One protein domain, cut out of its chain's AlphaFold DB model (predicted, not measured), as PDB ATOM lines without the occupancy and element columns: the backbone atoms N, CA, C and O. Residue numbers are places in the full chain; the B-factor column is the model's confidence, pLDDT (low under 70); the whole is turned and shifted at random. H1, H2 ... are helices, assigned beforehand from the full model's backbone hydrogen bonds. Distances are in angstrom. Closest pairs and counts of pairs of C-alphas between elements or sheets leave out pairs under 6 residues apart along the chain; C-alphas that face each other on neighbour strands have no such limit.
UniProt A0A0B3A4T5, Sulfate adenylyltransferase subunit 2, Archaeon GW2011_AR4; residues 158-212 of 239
ATOM      1  N   GLN A 158     119.335 163.971 129.907       95.38
ATOM      2  CA  GLN A 158     119.322 162.834 129.000       95.38
ATOM      3  C   GLN A 158     118.155 162.913 128.006       95.38
ATOM      4  O   GLN A 158     118.396 162.841 126.800       95.38
ATOM      5  N   ASP A 159     116.932 163.172 128.483       97.06
ATOM      6  CA  ASP A 159     115.751 163.307 127.616       97.06
ATOM      7  C   ASP A 159     115.951 164.404 126.554       97.06
ATOM      8  O   ASP A 159     115.583 164.243 125.389       97.06
ATOM      9  N   ILE A 160     116.588 165.522 126.931       97.44
ATOM     10  CA  ILE A 160     116.891 166.625 126.007       97.44
ATOM     11  C   ILE A 160     117.835 166.171 124.891       97.44
ATOM     12  O   ILE A 160     117.574 166.451 123.718       97.44
ATOM     13  N   TRP A 161     118.923 165.477 125.226       97.75
ATOM     14  CA  TRP A 161     119.889 165.013 124.229       97.75
ATOM     15  C   TRP A 161     119.327 163.921 123.321       97.75
ATOM     16  O   TRP A 161     119.553 163.958 122.107       97.75
ATOM     17  N   GLU A 162     118.547 162.994 123.872       97.62
ATOM     18  CA  GLU A 162     117.858 161.962 123.096       97.62
ATOM     19  C   GLU A 162     116.842 162.571 122.124       97.62
ATOM     20  O   GLU A 162     116.792 162.185 120.955       97.62
ATOM     21  N   TYR A 163     116.100 163.594 122.552       97.88
ATOM     22  CA  TYR A 163     115.162 164.296 121.678       97.88
ATOM     23  C   TYR A 163     115.862 165.124 120.598       97.88
ATOM     24  O   TYR A 163     115.436 165.124 119.443       97.88
ATOM     25  N   ILE A 164     116.984 165.776 120.926       97.94
ATOM     26  CA  ILE A 164     117.833 166.451 119.933       97.94
ATOM     27  C   ILE A 164     118.288 165.469 118.851       97.94
ATOM     28  O   ILE A 164     118.266 165.822 117.669       97.94
ATOM     29  N   LYS A 165     118.687 164.252 119.242       97.44
ATOM     30  CA  LYS A 165     119.072 163.188 118.310       97.44
ATOM     31  C   LYS A 165     117.896 162.762 117.436       97.44
ATOM     32  O   LYS A 165     118.042 162.718 116.216       97.44
ATOM     33  N   LEU A 166     116.750 162.469 118.054       97.88
ATOM     34  CA  LEU A 166     115.549 161.987 117.373       97.88
ATOM     35  C   LEU A 166     115.056 162.981 116.314       97.88
ATOM     36  O   LEU A 166     114.795 162.600 115.175       97.88
ATOM     37  N   GLU A 167     114.990 164.261 116.678       96.75
ATOM     38  CA  GLU A 167     114.457 165.334 115.833       96.75
ATOM     39  C   GLU A 167     115.532 166.047 114.996       96.75
ATOM     40  O   GLU A 167     115.235 166.990 114.259       96.75
ATOM     41  N   ASN A 168     116.793 165.610 115.093       95.75
ATOM     42  CA  ASN A 168     117.945 166.204 114.411       95.75
ATOM     43  C   ASN A 168     118.021 167.736 114.605       95.75
ATOM     44  O   ASN A 168     118.160 168.516 113.651       95.75
ATOM     45  N   ILE A 169     117.879 168.173 115.860       95.62
ATOM     46  CA  ILE A 169     117.850 169.594 116.223       95.62
ATOM     47  C   ILE A 169     119.270 170.166 116.105       95.62
ATOM     48  O   ILE A 169     120.212 169.626 116.688       95.62
ATOM     49  N   PRO A 170     119.470 171.278 115.372       96.06
ATOM     50  CA  PRO A 170     120.793 171.866 115.235       96.06
ATOM     51  C   PRO A 170     121.290 172.424 116.571       96.06
ATOM     52  O   PRO A 170     120.536 173.047 117.317       96.06
ATOM     53  N   LEU A 171     122.594 172.286 116.823       96.69
ATOM     54  CA  LEU A 171     123.255 172.792 118.025       96.69
ATOM     55  C   LEU A 171     124.450 173.702 117.694       96.69
ATOM     56  O   LEU A 171     125.114 173.520 116.666       96.69
ATOM     57  N   PRO A 172     124.768 174.686 118.557       96.25
ATOM     58  CA  PRO A 172     126.046 175.384 118.514       96.25
ATOM     59  C   PRO A 172     127.223 174.418 118.713       96.25
ATOM     60  O   PRO A 172     127.171 173.529 119.559       96.25
ATOM     61  N   ARG A 173     128.338 174.660 118.008       95.50
ATOM     62  CA  ARG A 173     129.582 173.873 118.146       95.50
ATOM     63  C   ARG A 173     130.131 173.835 119.577       95.50
ATOM     64  O   ARG A 173     130.827 172.888 119.908       95.50
ATOM     65  N   LEU A 174     129.812 174.837 120.401       96.75
ATOM     66  CA  LEU A 174     130.254 174.949 121.798       96.75
ATOM     67  C   LEU A 174     129.850 173.748 122.668       96.75
ATOM     68  O   LEU A 174     130.512 173.477 123.665       96.75
ATOM     69  N   TYR A 175     128.792 173.026 122.293       97.31
ATOM     70  CA  TYR A 175     128.372 171.821 123.004       97.31
ATOM     71  C   TYR A 175     129.233 170.586 122.719       97.31
ATOM     72  O   TYR A 175     129.103 169.597 123.431       97.31
ATOM     73  N   PHE A 176     130.107 170.632 121.713       97.69
ATOM     74  CA  PHE A 176     130.971 169.520 121.328       97.69
ATOM     75  C   PHE A 176     132.426 169.811 121.686       97.69
ATOM     76  O   PHE A 176     132.856 170.965 121.761       97.69
ATOM     77  N   ALA A 177     133.185 168.746 121.908       97.19
ATOM     78  CA  ALA A 177     134.559 168.809 122.353       97.19
ATOM     79  C   ALA A 177     135.453 169.542 121.345       97.19
ATOM     80  O   ALA A 177     135.544 169.195 120.167       97.19
ATOM     81  N   LYS A 178     136.177 170.538 121.850       96.31
ATOM     82  CA  LYS A 178     137.313 171.183 121.197       96.31
ATOM     83  C   LYS A 178     138.463 171.185 122.193       96.31
ATOM     84  O   LYS A 178     138.333 171.740 123.280       96.31
ATOM     85  N   ASN A 179     139.583 170.556 121.837       95.38
ATOM     86  CA  ASN A 179     140.730 170.370 122.736       95.38
ATOM     87  C   ASN A 179     140.333 169.698 124.070       95.38
ATOM     88  O   ASN A 179     140.671 170.193 125.145       95.38
ATOM     89  N   ASN A 180     139.581 168.592 123.989       95.81
ATOM     90  CA  ASN A 180     139.073 167.816 125.132       95.81
ATOM     91  C   ASN A 180     138.202 168.615 126.120       95.81
ATOM     92  O   ASN A 180     138.147 168.302 127.313       95.81
ATOM     93  N   LYS A 181     137.534 169.669 125.637       95.75
ATOM     94  CA  LYS A 181     136.645 170.516 126.435       95.75
ATOM     95  C   LYS A 181     135.366 170.853 125.677       95.75
ATOM     96  O   LYS A 181     135.435 171.204 124.502       95.75
ATOM     97  N   ARG A 182     134.217 170.817 126.357       95.44
ATOM     98  CA  ARG A 182     132.913 171.253 125.818       95.44
ATOM     99  C   ARG A 182     132.138 172.076 126.840       95.44
ATOM    100  O   ARG A 182     132.420 172.001 128.035       95.44
ATOM    101  N   TYR A 183     131.141 172.830 126.400       96.00
ATOM    102  CA  TYR A 183     130.203 173.496 127.300       96.00
ATOM    103  C   TYR A 183     128.946 172.647 127.483       96.00
ATOM    104  O   TYR A 183     128.355 172.185 126.512       96.00
ATOM    105  N   ARG A 184     128.531 172.463 128.739       93.88
ATOM    106  CA  ARG A 184     127.303 171.738 129.097       93.88
ATOM    107  C   ARG A 184     126.129 172.691 129.356       93.88
ATOM    108  O   ARG A 184     125.020 172.427 128.922       93.88
ATOM    109  N   SER A 185     126.413 173.870 129.919       93.75
ATOM    110  CA  SER A 185     125.465 174.980 130.073       93.75
ATOM    111  C   SER A 185     126.095 176.304 129.624       93.75
ATOM    112  O   SER A 185     127.186 176.671 130.074       93.75
ATOM    113  N   ILE A 186     125.422 177.032 128.724       93.81
ATOM    114  CA  ILE A 186     125.963 178.227 128.055       93.81
ATOM    115  C   ILE A 186     125.174 179.484 128.450       93.81
ATOM    116  O   ILE A 186     123.947 179.512 128.434       93.81
ATOM    117  N   GLY A 187     125.888 180.564 128.762       90.44
ATOM    118  CA  GLY A 187     125.339 181.899 129.004       90.44
ATOM    119  C   GLY A 187     126.344 182.971 128.583       90.44
ATOM    120  O   GLY A 187     126.853 182.915 127.469       90.44
ATOM    121  N   CYS A 188     126.626 183.953 129.447       91.62
ATOM    122  CA  CYS A 188     127.701 184.920 129.185       91.62
ATOM    123  C   CYS A 188     129.070 184.224 129.219       91.62
ATOM    124  O   CYS A 188     129.312 183.428 130.126       91.62
ATOM    125  N   GLU A 189     129.947 184.575 128.283       92.44
ATOM    126  CA  GLU A 189     131.305 184.045 128.133       92.44
ATOM    127  C   GLU A 189     132.122 184.204 129.418       92.44
ATOM    128  O   GLU A 189     132.668 183.229 129.927       92.44
ATOM    129  N   CYS A 190     132.067 185.384 130.040       87.75
ATOM    130  CA  CYS A 190     132.757 185.692 131.297       87.75
ATOM    131  C   CYS A 190     132.293 184.868 132.517       87.75
ATOM    132  O   CYS A 190     132.941 184.895 133.556       87.75
ATOM    133  N   CYS A 191     131.164 184.156 132.431       86.19
ATOM    134  CA  CYS A 191     130.598 183.374 133.542       86.19
ATOM    135  C   CYS A 191     130.391 181.893 133.180       86.19
ATOM    136  O   CYS A 191     129.618 181.200 133.850       86.19
ATOM    137  N   CYS A 192     131.013 181.431 132.092       89.88
ATOM    138  CA  CYS A 192     130.890 180.081 131.557       89.88
ATOM    139  C   CYS A 192     132.254 179.402 131.510       89.88
ATOM    140  O   CYS A 192     133.135 179.815 130.761       89.88
ATOM    141  N   SER A 193     132.397 178.297 132.230       92.94
ATOM    142  CA  SER A 193     133.557 177.417 132.136       92.94
ATOM    143  C   SER A 193     133.185 176.122 131.409       92.94
ATOM    144  O   SER A 193     132.117 175.563 131.671       92.94
ATOM    145  N   PRO A 194     134.041 175.630 130.497       94.69
ATOM    146  CA  PRO A 194     133.835 174.329 129.883       94.69
ATOM    147  C   PRO A 194     134.165 173.200 130.869       94.69
ATOM    148  O   PRO A 194     134.890 173.393 131.847       94.69
ATOM    149  N   ILE A 195     133.684 172.001 130.557       93.50
ATOM    150  CA  ILE A 195     133.997 170.749 131.249       93.50
ATOM    151  C   ILE A 195     134.960 169.905 130.410       93.50
ATOM    152  O   ILE A 195     134.996 170.038 129.185       93.50
ATOM    153  N   GLY A 196     135.732 169.031 131.059       94.31
ATOM    154  CA  GLY A 196     136.534 168.026 130.359       94.31
ATOM    155  C   GLY A 196     135.629 167.007 129.668       94.31
ATOM    156  O   GLY A 196     134.766 166.424 130.320       94.31
ATOM    157  N   SER A 197     135.800 166.833 128.361       95.12
ATOM    158  CA  SER A 197     134.990 165.927 127.542       95.12
ATOM    159  C   SER A 197     135.656 165.683 126.192       95.12
ATOM    160  O   SER A 197     136.178 166.619 125.584       95.12
ATOM    161  N   SER A 198     135.601 164.448 125.697       96.06
ATOM    162  CA  SER A 198     135.999 164.095 124.329       96.06
ATOM    163  C   SER A 198     134.815 164.019 123.358       96.06
ATOM    164  O   SER A 198     135.037 163.768 122.178       96.06
ATOM    165  N   ALA A 199     133.582 164.247 123.823       96.94
ATOM    166  CA  ALA A 199     132.372 164.048 123.031       96.94
ATOM    167  C   ALA A 199     132.230 165.083 121.904       96.94
ATOM    168  O   ALA A 199     131.990 166.269 122.134       96.94
ATOM    169  N   SER A 200     132.372 164.629 120.665       97.00
ATOM    170  CA  SER A 200     132.431 165.422 119.433       97.00
ATOM    171  C   SER A 200     131.111 165.466 118.651       97.00
ATOM    172  O   SER A 200     130.969 166.262 117.717       97.00
ATOM    173  N   ASN A 201     130.142 164.632 119.030       97.19
ATOM    174  CA  ASN A 201     128.826 164.507 118.408       97.19
ATOM    175  C   ASN A 201     127.752 164.136 119.447       97.19
ATOM    176  O   ASN A 201     128.056 163.916 120.617       97.19
ATOM    177  N   VAL A 202     126.485 164.112 119.023       97.75
ATOM    178  CA  VAL A 202     125.330 163.890 119.910       97.75
ATOM    179  C   VAL A 202     125.365 162.508 120.570       97.75
ATOM    180  O   VAL A 202     125.107 162.412 121.765       97.75
ATOM    181  N   ASP A 203     125.725 161.458 119.829       97.50
ATOM    182  CA  ASP A 203     125.797 160.091 120.359       97.50
ATOM    183  C   ASP A 203     126.845 159.965 121.467       97.50
ATOM    184  O   ASP A 203     126.582 159.395 122.523       97.50
ATOM    185  N   GLU A 204     128.021 160.554 121.255       97.31
ATOM    186  CA  GLU A 204     129.080 160.585 122.262       97.31
ATOM    187  C   GLU A 204     128.669 161.377 123.505       97.31
ATOM    188  O   GLU A 204     129.030 160.983 124.612       97.31
ATOM    189  N   VAL A 205     127.892 162.458 123.354       97.06
ATOM    190  CA  VAL A 205     127.370 163.207 124.507       97.06
ATOM    191  C   VAL A 205     126.357 162.373 125.292       97.06
ATOM    192  O   VAL A 205     126.458 162.323 126.513       97.06
ATOM    193  N   ILE A 206     125.419 161.693 124.625       96.62
ATOM    194  CA  ILE A 206     124.434 160.821 125.293       96.62
ATOM    195  C   ILE A 206     125.148 159.716 126.079       96.62
ATOM    196  O   ILE A 206     124.866 159.518 127.259       96.62
ATOM    197  N   ASN A 207     126.126 159.050 125.458       95.94
ATOM    198  CA  ASN A 207     126.909 158.007 126.121       95.94
ATOM    199  C   ASN A 207     127.692 158.554 127.323       95.94
ATOM    200  O   ASN A 207     127.706 157.933 128.380       95.94
ATOM    201  N   GLU A 208     128.299 159.737 127.192       94.94
ATOM    202  CA  GLU A 208     129.016 160.390 128.292       94.94
ATOM    203  C   GLU A 208     128.097 160.703 129.487       94.94
ATOM    204  O   GLU A 208     128.536 160.651 130.637       94.94
ATOM    205  N   LEU A 209     126.827 161.032 129.243       94.12
ATOM    206  CA  LEU A 209     125.885 161.403 130.302       94.12
ATOM    207  C   LEU A 209     125.457 160.229 131.186       94.12
ATOM    208  O   LEU A 209     125.188 160.457 132.364       94.12
ATOM    209  N   HIS A 210     125.454 158.998 130.670       90.38
ATOM    210  CA  HIS A 210     125.092 157.810 131.450       90.38
ATOM    211  C   HIS A 210     126.016 157.570 132.653       90.38
ATOM    212  O   HIS A 210     125.557 157.195 133.736       90.38
ATOM    213  N   ASP A 211     127.313 157.820 132.477       87.88
ATOM    214  CA  ASP A 211     128.333 157.529 133.490       87.88
ATOM    215  C   ASP A 211     128.652 158.734 134.383       87.88
ATOM    216  O   ASP A 211     129.349 158.617 135.397       87.88
ATOM    217  N   ARG A 212     128.133 159.913 134.034       84.69
ATOM    218  CA  ARG A 212     128.409 161.145 134.766       84.69
ATOM    219  C   ARG A 212     127.571 161.287 136.033       84.69
ATOM    220  O   ARG A 212     126.484 160.734 136.196       84.69
TER     221      ARG A 212
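AT A GLANCE: This is residues 158 to 212 of the 239 residues of the protein "Sulfate adenylyltransferase subunit 2" of Archaeon GW2011_AR4 (UniProt A0A0B3A4T5). There is little regular structure here: two short helices, H1 and H2, pack side by side as a helical hairpin at one end, and a long looping stretch, residues 167 to 201, joins them and makes the rest of the length. Within that loop, residues 181 to 182 pair antiparallel with residues 195 to 196. The printed part has 55 residues, with H1 then H2 and no named strand, and its class is all helix, though under half of the residues are in named elements. It is compact, with a radius of gyration of the C-alphas of 11.1 A, and elongated, spanning 32 by 21 by 17 A.

IN THESE COORDINATES: Find C-alpha 158 at (119.322, 162.834, 129.000); from there H1, residues 158 to 166, runs 12.3 A. Go on to C-alpha 202 at (125.330, 163.890, 119.910), where H2, residues 202 to 211, begins; it runs 15.3 A to C-alpha 211 at (128.333, 157.529, 133.490).

HOW THE PARTS SIT: Look at Trp 161 and Ile 206, whose C-alphas, 6.3 A apart, are the closest of H1 and H2. The two helices touch and run opposite ways at a shallow tilt of 21 degrees. In H1 every O i to N i+4 pair is within hydrogen-bond range; in H2, 4 of 6 are.

THE WHOLE: The C-alphas farthest apart are those of Leu 166 and Cys 190, 32.4 A. The link from H1 to H2, 35 residues, is long. The printed part has no cut, and no printed residue is under 70 in pLDDT.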